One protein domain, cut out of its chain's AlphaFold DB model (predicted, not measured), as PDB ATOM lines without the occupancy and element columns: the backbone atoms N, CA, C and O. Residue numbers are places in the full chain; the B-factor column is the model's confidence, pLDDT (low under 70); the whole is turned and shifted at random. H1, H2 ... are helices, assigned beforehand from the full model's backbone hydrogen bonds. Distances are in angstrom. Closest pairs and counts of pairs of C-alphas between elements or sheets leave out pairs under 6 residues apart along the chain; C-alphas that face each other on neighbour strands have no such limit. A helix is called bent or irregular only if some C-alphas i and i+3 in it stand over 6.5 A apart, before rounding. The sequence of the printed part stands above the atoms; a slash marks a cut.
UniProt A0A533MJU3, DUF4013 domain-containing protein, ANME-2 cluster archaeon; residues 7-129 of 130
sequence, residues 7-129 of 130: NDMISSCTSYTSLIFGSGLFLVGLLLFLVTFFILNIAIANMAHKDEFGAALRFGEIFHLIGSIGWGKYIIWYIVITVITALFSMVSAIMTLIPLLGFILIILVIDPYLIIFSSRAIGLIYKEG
ATOM      1  N   ASN A   7     190.815  36.521 213.419       68.44
ATOM      2  CA  ASN A   7     190.449  37.174 212.166       68.44
ATOM      3  C   ASN A   7     189.588  38.442 212.360       68.44
ATOM      4  O   ASN A   7     189.790  39.432 211.658       68.44
ATOM      5  N   ASP A   8     188.695  38.462 213.356       72.75
ATOM      6  CA  ASP A   8     187.827  39.620 213.632       72.75
ATOM      7  C   ASP A   8     188.615  40.772 214.280       72.75
ATOM      8  O   ASP A   8     188.359  41.955 214.025       72.75
ATOM      9  N   MET A   9     189.642  40.433 215.071       66.56
ATOM     10  CA  MET A   9     190.564  41.407 215.667       66.56
ATOM     11  C   MET A   9     191.479  42.045 214.610       66.56
ATOM     12  O   MET A   9     191.709  43.254 214.648       66.56
ATOM     13  N   ILE A  10     191.958  41.258 213.638       68.94
ATOM     14  CA  ILE A  10     192.775  41.759 212.523       68.94
ATOM     15  C   ILE A  10     191.937  42.670 211.612       68.94
ATOM     16  O   ILE A  10     192.372  43.779 211.315       68.94
ATOM     17  N   SER A  11     190.713  42.264 211.253       71.44
ATOM     18  CA  SER A  11     189.791  43.062 210.426       71.44
ATOM     19  C   SER A  11     189.464  44.430 211.046       71.44
ATOM     20  O   SER A  11     189.489  45.465 210.372       71.44
ATOM     21  N   SER A  12     189.252  44.464 212.366       67.00
ATOM     22  CA  SER A  12     189.020  45.711 213.103       67.00
ATOM     23  C   SER A  12     190.254  46.619 213.067       67.00
ATOM     24  O   SER A  12     190.142  47.803 212.766       67.00
ATOM     25  N   CYS A  13     191.451  46.067 213.293       68.25
ATOM     26  CA  CYS A  13     192.708  46.822 213.261       68.25
ATOM     27  C   CYS A  13     193.004  47.409 211.868       68.25
ATOM     28  O   CYS A  13     193.351  48.585 211.754       68.25
ATOM     29  N   THR A  14     192.780  46.635 210.799       73.81
ATOM     30  CA  THR A  14     192.882  47.104 209.406       73.81
ATOM     31  C   THR A  14     191.859  48.200 209.083       73.81
ATOM     32  O   THR A  14     192.146  49.126 208.323       73.81
ATOM     33  N   SER A  15     190.674  48.149 209.694       71.50
ATOM     34  CA  SER A  15     189.658  49.196 209.552       71.50
ATOM     35  C   SER A  15     190.102  50.503 210.215       71.50
ATOM     36  O   SER A  15     189.994  51.560 209.606       71.50
ATOM     37  N   TYR A  16     190.688  50.460 211.415       69.44
ATOM     38  CA  TYR A  16     191.195  51.669 212.078       69.44
ATOM     39  C   TYR A  16     192.414  52.271 211.371       69.44
ATOM     40  O   TYR A  16     192.503  53.492 211.241       69.44
ATOM     41  N   THR A  17     193.336  51.446 210.866       72.62
ATOM     42  CA  THR A  17     194.484  51.951 210.097       72.62
ATOM     43  C   THR A  17     194.042  52.551 208.765       72.62
ATOM     44  O   THR A  17     194.480  53.647 208.429       72.62
ATOM     45  N   SER A  18     193.114  51.924 208.038       74.06
ATOM     46  CA  SER A  18     192.552  52.506 206.809       74.06
ATOM     47  C   SER A  18     191.737  53.778 207.062       74.06
ATOM     48  O   SER A  18     191.783  54.688 206.240       74.06
ATOM     49  N   LEU A  19     191.067  53.916 208.210       70.62
ATOM     50  CA  LEU A  19     190.371  55.153 208.575       70.62
ATOM     51  C   LEU A  19     191.359  56.279 208.903       70.62
ATOM     52  O   LEU A  19     191.206  57.380 208.387       70.62
ATOM     53  N   ILE A  20     192.405  56.022 209.691       74.44
ATOM     54  CA  ILE A  20     193.387  57.053 210.075       74.44
ATOM     55  C   ILE A  20     194.261  57.461 208.882       74.44
ATOM     56  O   ILE A  20     194.381  58.651 208.589       74.44
ATOM     57  N   PHE A  21     194.836  56.497 208.160       72.81
ATOM     58  CA  PHE A  21     195.681  56.786 206.998       72.81
ATOM     59  C   PHE A  21     194.860  57.218 205.779       72.81
ATOM     60  O   PHE A  21     195.299  58.092 205.041       72.81
ATOM     61  N   GLY A  22     193.666  56.658 205.574       76.81
ATOM     62  CA  GLY A  22     192.809  56.992 204.437       76.81
ATOM     63  C   GLY A  22     192.093  58.330 204.597       76.81
ATOM     64  O   GLY A  22     192.145  59.147 203.685       76.81
ATOM     65  N   SER A  23     191.461  58.599 205.747       78.19
ATOM     66  CA  SER A  23     190.718  59.856 205.944       78.19
ATOM     67  C   SER A  23     191.615  61.015 206.384       78.19
ATOM     68  O   SER A  23     191.476  62.123 205.865       78.19
ATOM     69  N   GLY A  24     192.586  60.770 207.273       81.62
ATOM     70  CA  GLY A  24     193.482  61.809 207.784       81.62
ATOM     71  C   GLY A  24     194.407  62.368 206.706       81.62
ATOM     72  O   GLY A  24     194.510  63.585 206.545       81.62
ATOM     73  N   LEU A  25     195.027  61.492 205.907       84.94
ATOM     74  CA  LEU A  25     195.881  61.922 204.797       84.94
ATOM     75  C   LEU A  25     195.067  62.597 203.687       84.94
ATOM     76  O   LEU A  25     195.547  63.553 203.081       84.94
ATOM     77  N   PHE A  26     193.826  62.152 203.459       86.38
ATOM     78  CA  PHE A  26     192.915  62.791 202.512       86.38
ATOM     79  C   PHE A  26     192.584  64.233 202.915       86.38
ATOM     80  O   PHE A  26     192.683  65.128 202.083       86.38
ATOM     81  N   LEU A  27     192.257  64.484 204.186       88.75
ATOM     82  CA  LEU A  27     191.979  65.831 204.703       88.75
ATOM     83  C   LEU A  27     193.188  66.765 204.558       88.75
ATOM     84  O   LEU A  27     193.051  67.891 204.079       88.75
ATOM     85  N   VAL A  28     194.378  66.288 204.937       90.19
ATOM     86  CA  VAL A  28     195.622  67.061 204.797       90.19
ATOM     87  C   VAL A  28     195.934  67.325 203.324       90.19
ATOM     88  O   VAL A  28     196.250  68.457 202.962       90.19
ATOM     89  N   GLY A  29     195.794  66.312 202.466       89.44
ATOM     90  CA  GLY A  29     195.996  66.431 201.024       89.44
ATOM     91  C   GLY A  29     195.018  67.403 200.369       89.44
ATOM     92  O   GLY A  29     195.436  68.222 199.558       89.44
ATOM     93  N   LEU A  30     193.743  67.378 200.764       91.12
ATOM     94  CA  LEU A  30     192.720  68.307 200.286       91.12
ATOM     95  C   LEU A  30     193.058  69.754 200.665       91.12
ATOM     96  O   LEU A  30     192.960  70.646 199.825       91.12
ATOM     97  N   LEU A  31     193.487  69.989 201.909       91.12
ATOM     98  CA  LEU A  31     193.876  71.321 202.372       91.12
ATOM     99  C   LEU A  31     195.097  71.844 201.601       91.12
ATOM    100  O   LEU A  31     195.087  72.974 201.114       91.12
ATOM    101  N   LEU A  32     196.128  71.007 201.445       89.75
ATOM    102  CA  LEU A  32     197.326  71.323 200.662       89.75
ATOM    103  C   LEU A  32     196.997  71.582 199.193       89.75
ATOM    104  O   LEU A  32     197.521  72.535 198.613       89.75
ATOM    105  N   PHE A  33     196.120  70.769 198.604       89.50
ATOM    106  CA  PHE A  33     195.639  70.950 197.240       89.50
ATOM    107  C   PHE A  33     194.959  72.306 197.090       89.50
ATOM    108  O   PHE A  33     195.313  73.055 196.188       89.50
ATOM    109  N   LEU A  34     194.051  72.659 198.003       88.50
ATOM    110  CA  LEU A  34     193.324  73.920 197.946       88.50
ATOM    111  C   LEU A  34     194.284  75.112 198.030       88.50
ATOM    112  O   LEU A  34     194.279  75.972 197.153       88.50
ATOM    113  N   VAL A  35     195.170  75.132 199.029       87.88
ATOM    114  CA  VAL A  35     196.150  76.215 199.209       87.88
ATOM    115  C   VAL A  35     197.060  76.340 197.987       87.88
ATOM    116  O   VAL A  35     197.247  77.437 197.459       87.88
ATOM    117  N   THR A  36     197.576  75.218 197.487       87.12
ATOM    118  CA  THR A  36     198.453  75.211 196.310       87.12
ATOM    119  C   THR A  36     197.704  75.671 195.064       87.12
ATOM    120  O   THR A  36     198.241  76.461 194.299       87.12
ATOM    121  N   PHE A  37     196.450  75.259 194.873       87.25
ATOM    122  CA  PHE A  37     195.621  75.629 193.723       87.25
ATOM    123  C   PHE A  37     195.392  77.144 193.621       87.25
ATOM    124  O   PHE A  37     195.466  77.723 192.530       87.25
ATOM    125  N   PHE A  38     195.194  77.819 194.756       85.62
ATOM    126  CA  PHE A  38     195.100  79.277 194.784       85.62
ATOM    127  C   PHE A  38     196.437  79.953 194.472       85.62
ATOM    128  O   PHE A  38     196.455  80.946 193.757       85.62
ATOM    129  N   ILE A  39     197.563  79.440 194.962       87.81
ATOM    130  CA  ILE A  39     198.875  80.089 194.797       87.81
ATOM    131  C   ILE A  39     199.468  79.820 193.403       87.81
ATOM    132  O   ILE A  39     200.125  80.685 192.825       87.81
ATOM    133  N   LEU A  40     199.207  78.639 192.835       88.56
ATOM    134  CA  LEU A  40     199.845  78.138 191.618       88.56
ATOM    135  C   LEU A  40     199.590  79.025 190.394       88.56
ATOM    136  O   LEU A  40     200.490  79.223 189.586       88.56
ATOM    137  N   ASN A  41     198.394  79.602 190.267       89.44
ATOM    138  CA  ASN A  41     198.055  80.467 189.133       89.44
ATOM    139  C   ASN A  41     198.965  81.708 189.064       89.44
ATOM    140  O   ASN A  41     199.500  82.033 188.005       89.44
ATOM    141  N   ILE A  42     199.212  82.353 190.207       90.62
ATOM    142  CA  ILE A  42     200.134  83.491 190.307       90.62
ATOM    143  C   ILE A  42     201.593  83.028 190.256       90.62
ATOM    144  O   ILE A  42     202.431  83.707 189.666       90.62
ATOM    145  N   ALA A  43     201.906  81.857 190.814       89.69
ATOM    146  CA  ALA A  43     203.238  81.263 190.739       89.69
ATOM    147  C   ALA A  43     203.691  81.022 189.289       89.69
ATOM    148  O   ALA A  43     204.814  81.370 188.926       89.69
ATOM    149  N   ILE A  44     202.803  80.480 188.446       89.38
ATOM    150  CA  ILE A  44     203.054  80.258 187.017       89.38
ATOM    151  C   ILE A  44     203.256  81.595 186.300       89.38
ATOM    152  O   ILE A  44     204.177  81.720 185.497       89.38
ATOM    153  N   ALA A  45     202.445  82.609 186.612       89.31
ATOM    154  CA  ALA A  45     202.612  83.944 186.044       89.31
ATOM    155  C   ALA A  45     203.954  84.581 186.442       89.31
ATOM    156  O   ALA A  45     204.644  85.140 185.594       89.31
ATOM    157  N   ASN A  46     204.370  84.431 187.704       91.44
ATOM    158  CA  ASN A  46     205.660  84.920 188.192       91.44
ATOM    159  C   ASN A  46     206.839  84.209 187.518       91.44
ATOM    160  O   ASN A  46     207.826  84.846 187.164       91.44
ATOM    161  N   MET A  47     206.721  82.897 187.303       91.62
ATOM    162  CA  MET A  47     207.694  82.110 186.542       91.62
ATOM    163  C   MET A  47     207.789  82.569 185.090       91.62
ATOM    164  O   MET A  47     208.891  82.774 184.596       91.62
ATOM    165  N   ALA A  48     206.649  82.779 184.432       88.44
ATOM    166  CA  ALA A  48     206.603  83.273 183.060       88.44
ATOM    167  C   ALA A  48     207.128  84.713 182.929       88.44
ATOM    168  O   ALA A  48     207.615  85.087 181.871       88.44
ATOM    169  N   HIS A  49     207.027  85.528 183.982       88.81
ATOM    170  CA  HIS A  49     207.530  86.900 183.972       88.81
ATOM    171  C   HIS A  49     209.041  86.990 184.223       88.81
ATOM    172  O   HIS A  49     209.700  87.862 183.665       88.81
ATOM    173  N   LYS A  50     209.584  86.114 185.077       87.88
ATOM    174  CA  LYS A  50     211.007  86.111 185.455       87.88
ATOM    175  C   LYS A  50     211.875  85.171 184.613       87.88
ATOM    176  O   LYS A  50     213.079  85.149 184.834       87.88
ATOM    177  N   ASP A  51     211.283  84.386 183.710       84.81
ATOM    178  CA  ASP A  51     211.956  83.363 182.887       84.81
ATOM    179  C   ASP A  51     212.793  82.346 183.699       84.81
ATOM    180  O   ASP A  51     213.720  81.707 183.201       84.81
ATOM    181  N   GLU A  52     212.443  82.148 184.972       88.38
ATOM    182  CA  GLU A  52     213.149  81.270 185.904       88.38
ATOM    183  C   GLU A  52     212.169  80.286 186.548       88.38
ATOM    184  O   GLU A  52     211.262  80.691 187.274       88.38
ATOM    185  N   PHE A  53     212.399  78.977 186.392       83.06
ATOM    186  CA  PHE A  53     211.591  77.946 187.065       83.06
ATOM    187  C   PHE A  53     211.551  78.124 188.592       83.06
ATOM    188  O   PHE A  53     210.523  77.888 189.227       83.06
ATOM    189  N   GLY A  54     212.650  78.603 189.186       85.38
ATOM    190  CA  GLY A  54     212.731  78.885 190.620       85.38
ATOM    191  C   GLY A  54     211.765  79.976 191.090       85.38
ATOM    192  O   GLY A  54     211.376  79.978 192.256       85.38
ATOM    193  N   ALA A  55     211.312  80.868 190.203       84.94
ATOM    194  CA  ALA A  55     210.401  81.951 190.556       84.94
ATOM    195  C   ALA A  55     208.981  81.474 190.909       84.94
ATOM    196  O   ALA A  55     208.300  82.152 191.681       84.94
ATOM    197  N   ALA A  56     208.555  80.293 190.440       85.00
ATOM    198  CA  ALA A  56     207.286  79.681 190.851       85.00
ATOM    199  C   ALA A  56     207.281  79.237 192.327       85.00
ATOM    200  O   ALA A  56     206.222  79.106 192.932       85.00
ATOM    201  N   LEU A  57     208.453  78.996 192.922       87.06
ATOM    202  CA  LEU A  57     208.578  78.494 194.296       87.06
ATOM    203  C   LEU A  57     208.925  79.595 195.304       87.06
ATOM    204  O   LEU A  57     209.063  79.333 196.499       87.06
ATOM    205  N   ARG A  58     209.055  80.846 194.851       90.00
ATOM    206  CA  ARG A  58     209.318  82.006 195.714       90.00
ATOM    207  C   ARG A  58     208.025  82.432 196.405       90.00
ATOM    208  O   ARG A  58     207.483  83.498 196.130       90.00
ATOM    209  N   PHE A  59     207.539  81.592 197.322       85.88
ATOM    210  CA  PHE A  59     206.266  81.783 198.026       85.88
ATOM    211  C   PHE A  59     206.139  83.176 198.647       85.88
ATOM    212  O   PHE A  59     205.087  83.793 198.529       85.88
ATOM    213  N   GLY A  60     207.216  83.709 199.237       86.12
ATOM    214  CA  GLY A  60     207.218  85.061 199.807       86.12
ATOM    215  C   GLY A  60     206.871  86.156 198.792       86.12
ATOM    216  O   GLY A  60     206.079  87.041 199.097       86.12
ATOM    217  N   GLU A  61     207.396  86.065 197.568       87.50
ATOM    218  CA  GLU A  61     207.074  87.015 196.496       87.50
ATOM    219  C   GLU A  61     205.634  86.839 196.014       87.50
ATOM    220  O   GLU A  61     204.927  87.819 195.810       87.50
ATOM    221  N   ILE A  62     205.177  85.592 195.885       89.69
ATOM    222  CA  ILE A  62     203.823  85.280 195.419       89.69
ATOM    223  C   ILE A  62     202.771  85.784 196.412       89.69
ATOM    224  O   ILE A  62     201.803  86.425 196.008       89.69
ATOM    225  N   PHE A  63     202.964  85.549 197.712       88.50
ATOM    226  CA  PHE A  63     202.061  86.062 198.743       88.50
ATOM    227  C   PHE A  63     202.067  87.591 198.806       88.50
ATOM    228  O   PHE A  63     201.007  88.188 198.986       88.50
ATOM    229  N   HIS A  64     203.227  88.229 198.619       90.56
ATOM    230  CA  HIS A  64     203.310  89.685 198.525       90.56
ATOM    231  C   HIS A  64     202.534  90.215 197.313       90.56
ATOM    232  O   HIS A  64     201.790  91.182 197.442       90.56
ATOM    233  N   LEU A  65     202.647  89.549 196.162       89.38
ATOM    234  CA  LEU A  65     201.927  89.918 194.948       89.38
ATOM    235  C   LEU A  65     200.406  89.764 195.098       89.38
ATOM    236  O   LEU A  65     199.640  90.640 194.718       89.38
ATOM    237  N   ILE A  66     199.943  88.667 195.699       88.06
ATOM    238  CA  ILE A  66     198.515  88.482 196.001       88.06
ATOM    239  C   ILE A  66     198.032  89.574 196.968       88.06
ATOM    240  O   ILE A  66     196.934  90.112 196.817       88.06
ATOM    241  N   GLY A  67     198.870  89.935 197.944       87.44
ATOM    242  CA  GLY A  67     198.622  91.042 198.859       87.44
ATOM    243  C   GLY A  67     198.521  92.401 198.159       87.44
ATOM    244  O   GLY A  67     197.625  93.169 198.505       87.44
ATOM    245  N   SER A  68     199.376  92.683 197.169       91.69
ATOM    246  CA  SER A  68     199.367  93.951 196.424       91.69
ATOM    247  C   SER A  68     198.167  94.078 195.480       91.69
ATOM    248  O   SER A  68     197.581  95.153 195.401       91.69
ATOM    249  N   ILE A  69     197.733  92.978 194.850       90.12
ATOM    250  CA  ILE A  69     196.484  92.910 194.061       90.12
ATOM    251  C   ILE A  69     195.263  93.222 194.944       90.12
ATOM    252  O   ILE A  69     194.271  93.804 194.496       90.12
ATOM    253  N   GLY A  70     195.336  92.815 196.213       88.56
ATOM    254  CA  GLY A  70     194.259  92.892 197.185       88.56
ATOM    255  C   GLY A  70     193.434  91.606 197.216       88.56
ATOM    256  O   GLY A  70     192.803  91.211 196.234       88.56
ATOM    257  N   TRP A  71     193.368  90.981 198.395       87.38
ATOM    258  CA  TRP A  71     192.681  89.702 198.621       87.38
ATOM    259  C   TRP A  71     191.225  89.686 198.151       87.38
ATOM    260  O   TRP A  71     190.791  88.704 197.558       87.38
ATOM    261  N   GLY A  72     190.475  90.772 198.368       89.38
ATOM    262  CA  GLY A  72     189.089  90.866 197.906       89.38
ATOM    263  C   GLY A  72     188.998  90.739 196.387       89.38
ATOM    264  O   GLY A  72     188.315  89.857 195.874       89.38
ATOM    265  N   LYS A  73     189.757  91.560 195.659       91.25
ATOM    266  CA  LYS A  73     189.785  91.544 194.193       91.25
ATOM    267  C   LYS A  73     190.258  90.198 193.646       91.25
ATOM    268  O   LYS A  73     189.652  89.678 192.712       91.25
ATOM    269  N   TYR A  74     191.273  89.611 194.277       90.75
ATOM    270  CA  TYR A  74     191.773  88.284 193.933       90.75
ATOM    271  C   TYR A  74     190.696  87.197 194.082       90.75
ATOM    272  O   TYR A  74     190.491  86.402 193.166       90.75
ATOM    273  N   ILE A  75     189.951  87.202 195.194       90.38
ATOM    274  CA  ILE A  75     188.835  86.272 195.418       90.38
ATOM    275  C   ILE A  75     187.734  86.470 194.368       90.38
ATOM    276  O   ILE A  75     187.254  85.484 193.811       90.38
ATOM    277  N   ILE A  76     187.350  87.718 194.063       93.00
ATOM    278  CA  ILE A  76     186.337  88.001 193.033       93.00
ATOM    279  C   ILE A  76     186.794  87.455 191.677       93.00
ATOM    280  O   ILE A  76     186.023  86.768 191.008       93.00
ATOM    281  N   TRP A  77     188.041  87.720 191.281       93.25
ATOM    282  CA  TRP A  77     188.604  87.200 190.036       93.25
ATOM    283  C   TRP A  77     188.525  85.668 189.983       93.25
ATOM    284  O   TRP A  77     188.062  85.106 188.989       93.25
ATOM    285  N   TYR A  78     188.879  84.998 191.081       90.81
ATOM    286  CA  TYR A  78     188.829  83.541 191.180       90.81
ATOM    287  C   TYR A  78     187.412  82.984 191.017       90.81
ATOM    288  O   TYR A  78     187.197  82.006 190.296       90.81
ATOM    289  N   ILE A  79     186.431  83.623 191.660       92.50
ATOM    290  CA  ILE A  79     185.012  83.269 191.537       92.50
ATOM    291  C   ILE A  79     184.558  83.416 190.082       92.50
ATOM    292  O   ILE A  79     183.940  82.500 189.546       92.50
ATOM    293  N   VAL A  80     184.896  84.525 189.420       94.25
ATOM    294  CA  VAL A  80     184.503  84.777 188.025       94.25
ATOM    295  C   VAL A  80     185.075  83.715 187.085       94.25
ATOM    296  O   VAL A  80     184.327  83.156 186.282       94.25
ATOM    297  N   ILE A  81     186.365  83.379 187.211       92.50
ATOM    298  CA  ILE A  81     186.972  82.297 186.419       92.50
ATOM    299  C   ILE A  81     186.262  80.973 186.678       92.50
ATOM    300  O   ILE A  81     185.911  80.282 185.726       92.50
ATOM    301  N   THR A  82     186.028  80.638 187.948       91.50
ATOM    302  CA  THR A  82     185.393  79.375 188.350       91.50
ATOM    303  C   THR A  82     183.989  79.244 187.765       91.50
ATOM    304  O   THR A  82     183.611  78.176 187.296       91.50
ATOM    305  N   VAL A  83     183.212  80.329 187.748       94.69
ATOM    306  CA  VAL A  83     181.874  80.337 187.144       94.69
ATOM    307  C   VAL A  83     181.960  80.116 185.637       94.69
ATOM    308  O   VAL A  83     181.223  79.295 185.100       94.69
ATOM    309  N   ILE A  84     182.872  80.801 184.944       93.38
ATOM    310  CA  ILE A  84     183.018  80.657 183.490       93.38
ATOM    311  C   ILE A  84     183.448  79.231 183.134       93.38
ATOM    312  O   ILE A  84     182.825  78.601 182.282       93.38
ATOM    313  N   THR A  85     184.458  78.679 183.809       91.50
ATOM    314  CA  THR A  85     184.913  77.305 183.555       91.50
ATOM    315  C   THR A  85     183.848  76.270 183.916       91.50
ATOM    316  O   THR A  85     183.709  75.281 183.198       91.50
ATOM    317  N   ALA A  86     183.037  76.513 184.952       93.12
ATOM    318  CA  ALA A  86     181.890  75.669 185.286       93.12
ATOM    319  C   ALA A  86     180.806  75.685 184.194       93.12
ATOM    320  O   ALA A  86     180.248  74.642 183.868       93.12
ATOM    321  N   LEU A  87     180.526  76.834 183.572       94.19
ATOM    322  CA  LEU A  87     179.579  76.895 182.453       94.19
ATOM    323  C   LEU A  87     180.074  76.080 181.253       94.19
ATOM    324  O   LEU A  87     179.315  75.304 180.674       94.19
ATOM    325  N   PHE A  88     181.355  76.204 180.904       92.19
ATOM    326  CA  PHE A  88     181.942  75.403 179.830       92.19
ATOM    327  C   PHE A  88     181.977  73.910 180.167       92.19
ATOM    328  O   PHE A  88     181.735  73.095 179.281       92.19
ATOM    329  N   SER A  89     182.210  73.529 181.427       90.62
ATOM    330  CA  SER A  89     182.187  72.116 181.821       90.62
ATOM    331  C   SER A  89     180.789  71.504 181.699       90.62
ATOM    332  O   SER A  89     180.670  70.355 181.275       90.62
ATOM    333  N   MET A  90     179.727  72.276 181.964       92.62
ATOM    334  CA  MET A  90     178.349  71.848 181.698       92.62
ATOM    335  C   MET A  90     178.106  71.615 180.203       92.62
ATOM    336  O   MET A  90     177.487  70.617 179.837       92.62
ATOM    337  N   VAL A  91     178.623  72.490 179.333       91.19
ATOM    338  CA  VAL A  91     178.543  72.300 177.875       91.19
ATOM    339  C   VAL A  91     179.291  71.033 177.460       91.19
ATOM    340  O   VAL A  91     178.720  70.184 176.776       91.19
ATOM    341  N   SER A  92     180.527  70.849 177.934       89.69
ATOM    342  CA  SER A  92     181.319  69.647 177.661       89.69
ATOM    343  C   SER A  92     180.608  68.373 178.119       89.69
ATOM    344  O   SER A  92     180.603  67.387 177.387       89.69
ATOM    345  N   ALA A  93     179.943  68.391 179.279       90.25
ATOM    346  CA  ALA A  93     179.205  67.244 179.809       90.25
ATOM    347  C   ALA A  93     178.025  66.813 178.922       90.25
ATOM    348  O   ALA A  93     177.705  65.632 178.865       90.25
ATOM    349  N   ILE A  94     177.388  67.741 178.204       89.94
ATOM    350  CA  ILE A  94     176.332  67.403 177.238       89.94
ATOM    351  C   ILE A  94     176.951  66.809 175.969       89.94
ATOM    352  O   ILE A  94     176.396  65.891 175.367       89.94
ATOM    353  N   MET A  95     178.125  67.294 175.561       87.19
ATOM    354  CA  MET A  95     178.806  66.816 174.355       87.19
ATOM    355  C   MET A  95     179.341  65.389 174.493       87.19
ATOM    356  O   MET A  95     179.419  64.679 173.492       87.19
ATOM    357  N   THR A  96     179.635  64.917 175.709       87.81
ATOM    358  CA  THR A  96     180.052  63.521 175.935       87.81
ATOM    359  C   THR A  96     178.952  62.494 175.642       87.81
ATOM    360  O   THR A  96     179.268  61.320 175.455       87.81
ATOM    361  N   LEU A  97     177.685  62.918 175.508       88.56
ATOM    362  CA  LEU A  97     176.587  62.062 175.034       88.56
ATOM    363  C   LEU A  97     176.823  61.540 173.608       88.56
ATOM    364  O   LEU A  97     176.244  60.524 173.226       88.56
ATOM    365  N   ILE A  98     177.674  62.214 172.827       88.38
ATOM    366  CA  ILE A  98     178.120  61.770 171.506       88.38
ATOM    367  C   ILE A  98     179.614  61.411 171.616       88.38
ATOM    368  O   ILE A  98     180.462  62.291 171.456       88.38
ATOM    369  N   PRO A  99     179.975  60.135 171.862       78.94
ATOM    370  CA  PRO A  99     181.313  59.768 172.335       78.94
ATOM    371  C   PRO A  99     182.461  60.166 171.402       78.94
ATOM    372  O   PRO A  99     183.507  60.598 171.870       78.94
ATOM    373  N   LEU A 100     182.283  60.033 170.082       88.44
ATOM    374  CA  LEU A 100     183.351  60.309 169.115       88.44
ATOM    375  C   LEU A 100     183.397  61.795 168.727       88.44
ATOM    376  O   LEU A 100     184.384  62.479 168.968       88.44
ATOM    377  N   LEU A 101     182.310  62.315 168.148       88.50
ATOM    378  CA  LEU A 101     182.256  63.698 167.656       88.50
ATOM    379  C   LEU A 101     182.332  64.723 168.791       88.50
ATOM    380  O   LEU A 101     182.985  65.754 168.640       88.50
ATOM    381  N   GLY A 102     181.703  64.431 169.931       88.00
ATOM    382  CA  GLY A 102     181.766  65.285 171.109       88.00
ATOM    383  C   GLY A 102     183.185  65.402 171.648       88.00
ATOM    384  O   GLY A 102     183.646  66.509 171.902       88.00
ATOM    385  N   PHE A 103     183.915  64.286 171.736       89.88
ATOM    386  CA  PHE A 103     185.296  64.293 172.220       89.88
ATOM    387  C   PHE A 103     186.236  65.091 171.307       89.88
ATOM    388  O   PHE A 103     187.011  65.908 171.804       89.88
ATOM    389  N   ILE A 104     186.126  64.930 169.980       92.31
ATOM    390  CA  ILE A 104     186.899  65.737 169.018       92.31
ATOM    391  C   ILE A 104     186.610  67.236 169.188       92.31
ATOM    392  O   ILE A 104     187.533  68.048 169.154       92.31
ATOM    393  N   LEU A 105     185.349  67.629 169.372       89.31
ATOM    394  CA  LEU A 105     185.006  69.042 169.539       89.31
ATOM    395  C   LEU A 105     185.499  69.609 170.874       89.31
ATOM    396  O   LEU A 105     185.949  70.755 170.914       89.31
ATOM    397  N   ILE A 106     185.456  68.820 171.951       91.56
ATOM    398  CA  ILE A 106     185.976  69.236 173.258       91.56
ATOM    399  C   ILE A 106     187.475  69.536 173.149       91.56
ATOM    400  O   ILE A 106     187.888  70.656 173.441       91.56
ATOM    401  N   ILE A 107     188.267  68.586 172.640       92.00
ATOM    402  CA  ILE A 107     189.729  68.726 172.587       92.00
ATOM    403  C   ILE A 107     190.197  69.783 171.577       92.00
ATOM    404  O   ILE A 107     191.240  70.403 171.769       92.00
ATOM    405  N   LEU A 108     189.447  69.997 170.491       91.75
ATOM    406  CA  LEU A 108     189.860  70.895 169.411       91.75
ATOM    407  C   LEU A 108     189.340  72.326 169.580       91.75
ATOM    408  O   LEU A 108     189.932  73.256 169.038       91.75
ATOM    409  N   VAL A 109     188.234  72.513 170.304       90.44
ATOM    410  CA  VAL A 109     187.563  73.816 170.407       90.44
ATOM    411  C   VAL A 109     187.462  74.272 171.853       90.44
ATOM    412  O   VAL A 109     187.933  75.361 172.174       90.44
ATOM    413  N   ILE A 110     186.869  73.463 172.732       90.75
ATOM    414  CA  ILE A 110     186.552  73.900 174.097       90.75
ATOM    415  C   ILE A 110     187.816  74.028 174.945       90.75
ATOM    416  O   ILE A 110     188.070  75.098 175.499       90.75
ATOM    417  N   ASP A 111     188.625  72.975 175.013       91.88
ATOM    418  CA  ASP A 111     189.846  72.949 175.817       91.88
ATOM    419  C   ASP A 111     190.851  74.042 175.413       91.88
ATOM    420  O   ASP A 111     191.270  74.809 176.288       91.88
ATOM    421  N   PRO A 112     191.222  74.214 174.125       93.69
ATOM    422  CA  PRO A 112     192.160  75.267 173.748       93.69
ATOM    423  C   PRO A 112     191.596  76.661 174.026       93.69
ATOM    424  O   PRO A 112     192.335  77.541 174.473       93.69
ATOM    425  N   TYR A 113     190.291  76.868 173.828       92.81
ATOM    426  CA  TYR A 113     189.650  78.134 174.168       92.81
ATOM    427  C   TYR A 113     189.730  78.424 175.673       92.81
ATOM    428  O   TYR A 113     190.135  79.519 176.068       92.81
ATOM    429  N   LEU A 114     189.417  77.437 176.518       92.62
ATOM    430  CA  LEU A 114     189.501  77.563 177.973       92.62
ATOM    431  C   LEU A 114     190.923  77.848 178.457       92.62
ATOM    432  O   LEU A 114     191.106  78.677 179.351       92.62
ATOM    433  N   ILE A 115     191.930  77.211 177.860       92.19
ATOM    434  CA  ILE A 115     193.340  77.432 178.204       92.19
ATOM    435  C   ILE A 115     193.767  78.863 177.849       92.19
ATOM    436  O   ILE A 115     194.381  79.551 178.670       92.19
ATOM    437  N   ILE A 116     193.418  79.354 176.654       93.56
ATOM    438  CA  ILE A 116     193.736  80.728 176.229       93.56
ATOM    439  C   ILE A 116     193.009  81.750 177.111       93.56
ATOM    440  O   ILE A 116     193.602  82.744 177.529       93.56
ATOM    441  N   PHE A 117     191.737  81.505 177.427       93.75
ATOM    442  CA  PHE A 117     190.958  82.370 178.310       93.75
ATOM    443  C   PHE A 117     191.569  82.434 179.717       93.75
ATOM    444  O   PHE A 117     191.805  83.522 180.245       93.75
ATOM    445  N   SER A 118     191.884  81.276 180.299       91.69
ATOM    446  CA  SER A 118     192.428  81.182 181.655       91.69
ATOM    447  C   SER A 118     193.809  81.837 181.745       91.69
ATOM    448  O   SER A 118     194.045  82.655 182.630       91.69
ATOM    449  N   SER A 119     194.700  81.565 180.786       91.69
ATOM    450  CA  SER A 119     196.032  82.189 180.736       91.69
ATOM    451  C   SER A 119     195.970  83.712 180.578       91.69
ATOM    452  O   SER A 119     196.677  84.434 181.285       91.69
ATOM    453  N   ARG A 120     195.082  84.229 179.717       92.50
ATOM    454  CA  ARG A 120     194.822  85.674 179.588       92.50
ATOM    455  C   ARG A 120     194.382  86.283 180.911       92.50
ATOM    456  O   ARG A 120     194.911  87.315 181.314       92.50
ATOM    457  N   ALA A 121     193.420  85.657 181.576       93.00
ATOM    458  CA  ALA A 121     192.865  86.178 182.811       93.00
ATOM    459  C   ALA A 121     193.885  86.143 183.965       93.00
ATOM    460  O   ALA A 121     193.921  87.089 184.749       93.00
ATOM    461  N   ILE A 122     194.756  85.125 184.017       92.31
ATOM    462  CA  ILE A 122     195.894  85.048 184.952       92.31
ATOM    463  C   ILE A 122     196.887  86.187 184.689       92.31
ATOM    464  O   ILE A 122     197.322  86.867 185.616       92.31
ATOM    465  N   GLY A 123     197.226  86.438 183.423       91.00
ATOM    466  CA  GLY A 123     198.115  87.542 183.064       91.00
ATOM    467  C   GLY A 123     197.540  88.909 183.446       91.00
ATOM    468  O   GLY A 123     198.275  89.773 183.915       91.00
ATOM    469  N   LEU A 124     196.228  89.107 183.287       91.44
ATOM    470  CA  LEU A 124     195.563  90.360 183.652       91.44
ATOM    471  C   LEU A 124     195.605  90.624 185.160       91.44
ATOM    472  O   LEU A 124     196.004  91.714 185.545       91.44
ATOM    473  N   ILE A 125     195.257  89.640 185.997       91.88
ATOM    474  CA  ILE A 125     195.291  89.803 187.460       91.88
ATOM    475  C   ILE A 125     196.729  89.961 187.974       91.88
ATOM    476  O   ILE A 125     196.980  90.760 188.868       91.88
ATOM    477  N   TYR A 126     197.700  89.272 187.362       89.69
ATOM    478  CA  TYR A 126     199.118  89.412 187.706       89.69
ATOM    479  C   TYR A 126     199.634  90.834 187.453       89.69
ATOM    480  O   TYR A 126     200.341  91.386 188.292       89.69
ATOM    481  N   LYS A 127     199.233  91.460 186.335       89.81
ATOM    482  CA  LYS A 127     199.604  92.847 185.995       89.81
ATOM    483  C   LYS A 127     199.067  93.896 186.964       89.81
ATOM    484  O   LYS A 127     199.511  95.031 186.907       89.81
ATOM    485  N   GLU A 128     198.096  93.550 187.796       88.94
ATOM    486  CA  GLU A 128     197.576  94.456 188.821       88.94
ATOM    487  C   GLU A 128     198.384  94.385 190.120       88.94
ATOM    488  O   GLU A 128     198.212  95.240 190.984       88.94
ATOM    489  N   GLY A 129     199.225  93.356 190.272       80.56
ATOM    490  CA  GLY A 129     200.059  93.139 191.450       80.56
ATOM    491  C   GLY A 129     201.500  93.627 191.326       80.56
ATOM    492  O   GLY A 129     202.180  93.734 192.351       80.56
TER     493      GLY A 129
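What this domain is: This is residues 7 to 129 of the 130 residues of the protein "DUF4013 domain-containing protein" of ANME-2 cluster archaeon (UniProt A0A533MJU3). The model looks like an L with one bare arm: residues 7 to 37 of the long helix H1 stick out free, and the other arm is a long helical hairpin in which H4 and the bent helix H5 lie side by side. At the corner of the L, the last residues of H1, the two short helices H2 and H3, and the end of H5 gather into a small head. The printed part has 123 residues with five named helices, in the order H1, H2, H3, H4, H5, and no named strand; the class is all helix. The whole is only just loose, close to extended, with a radius of gyration of the C-alphas of 20.2 A, and its C-alphas span 61 by 46 by 28 A, the free part of H1 making much of the length.

Where its parts are: Begin with the longest helix, H1, residues 7 to 50: find C-alpha 7 at (190.449, 37.174, 212.166), and from there it runs 59.4 A to C-alpha 50 at (211.007, 86.111, 185.455). Look near residue 39 for a kink of 42 degrees; H1 is neither bent nor irregular, but only just, as C-alphas 38 and 41 are 6.5 A apart. After it come H2, residues 53 to 57, and H3, residues 59 to 69, 15.3 A long. H4 takes residues 71 to 95 and is 36.1 A long. H5, residues 99 to 126, was assigned as one helix by its hydrogen bonds but is bent, with C-alphas 108 and 111 at 6.7 A; its arms are H5a, residues 99 to 108, 14.3 A long, and H5b, residues 111 to 126, 22.3 A long, which ends at C-alpha 126 at (199.118, 89.412, 187.706). The two arms stand at a shallow tilt of 34 degrees, only just short of steep.

How they stand to each other: H1 and H5 are the hubs, touching three other helices each. Look first at residues 40 to 47 of H1, with which alone it touches H2; the closest C-alphas are those of Ala 43 and Ala 56, 4.3 A apart. With residues 39 to 46 alone H1 touches H3, closest at the C-alphas of Ala 43 and Ile 62, 6.2 A, at a steep tilt of 62 degrees, the same way. With residues 41 to 46 alone H1 touches H5b, closest at the C-alphas of Ala 45 and Gly 123, 6.5 A, at a steep tilt of 67 degrees, the same way. Further out, H4 touches H5b at a shallow tilt of 4 degrees, opposite ways, closest at the C-alphas of Thr 85 and Leu 114, 7.2 A. H4 and H5a form a helical hairpin, closest at the C-alphas of Met 95 and Gly 102, 4.7 A. H3 and H5b only just touch, with 3 pairs of C-alphas within 8 A, closest at those of Ile 69 and Ile 125, 7.4 A. H1 and H4 are only just apart, at 8.4 A. In H3, H4 and H5b every O i to N i+4 pair is within hydrogen-bond range; the counts are 37 of 40 in H1, 5 of 6 in H5a and 0 of 1 in H2, where 2 of 2 O i to N i+3 pairs are within range.

The domain as a whole: The two C-alphas farthest apart are those of Asn 7 and Glu 128, at 62.3 A. Without residues 7 to 37, which stand free, the body of 92 residues spans 47 by 28 by 17 A. The printed part has no cut, and the four links between helices are tight. The mean pLDDT of the printed part is 87.2; look for values under 70 at residue 7, residues 9 to 10, residues 12 to 13 and residue 16.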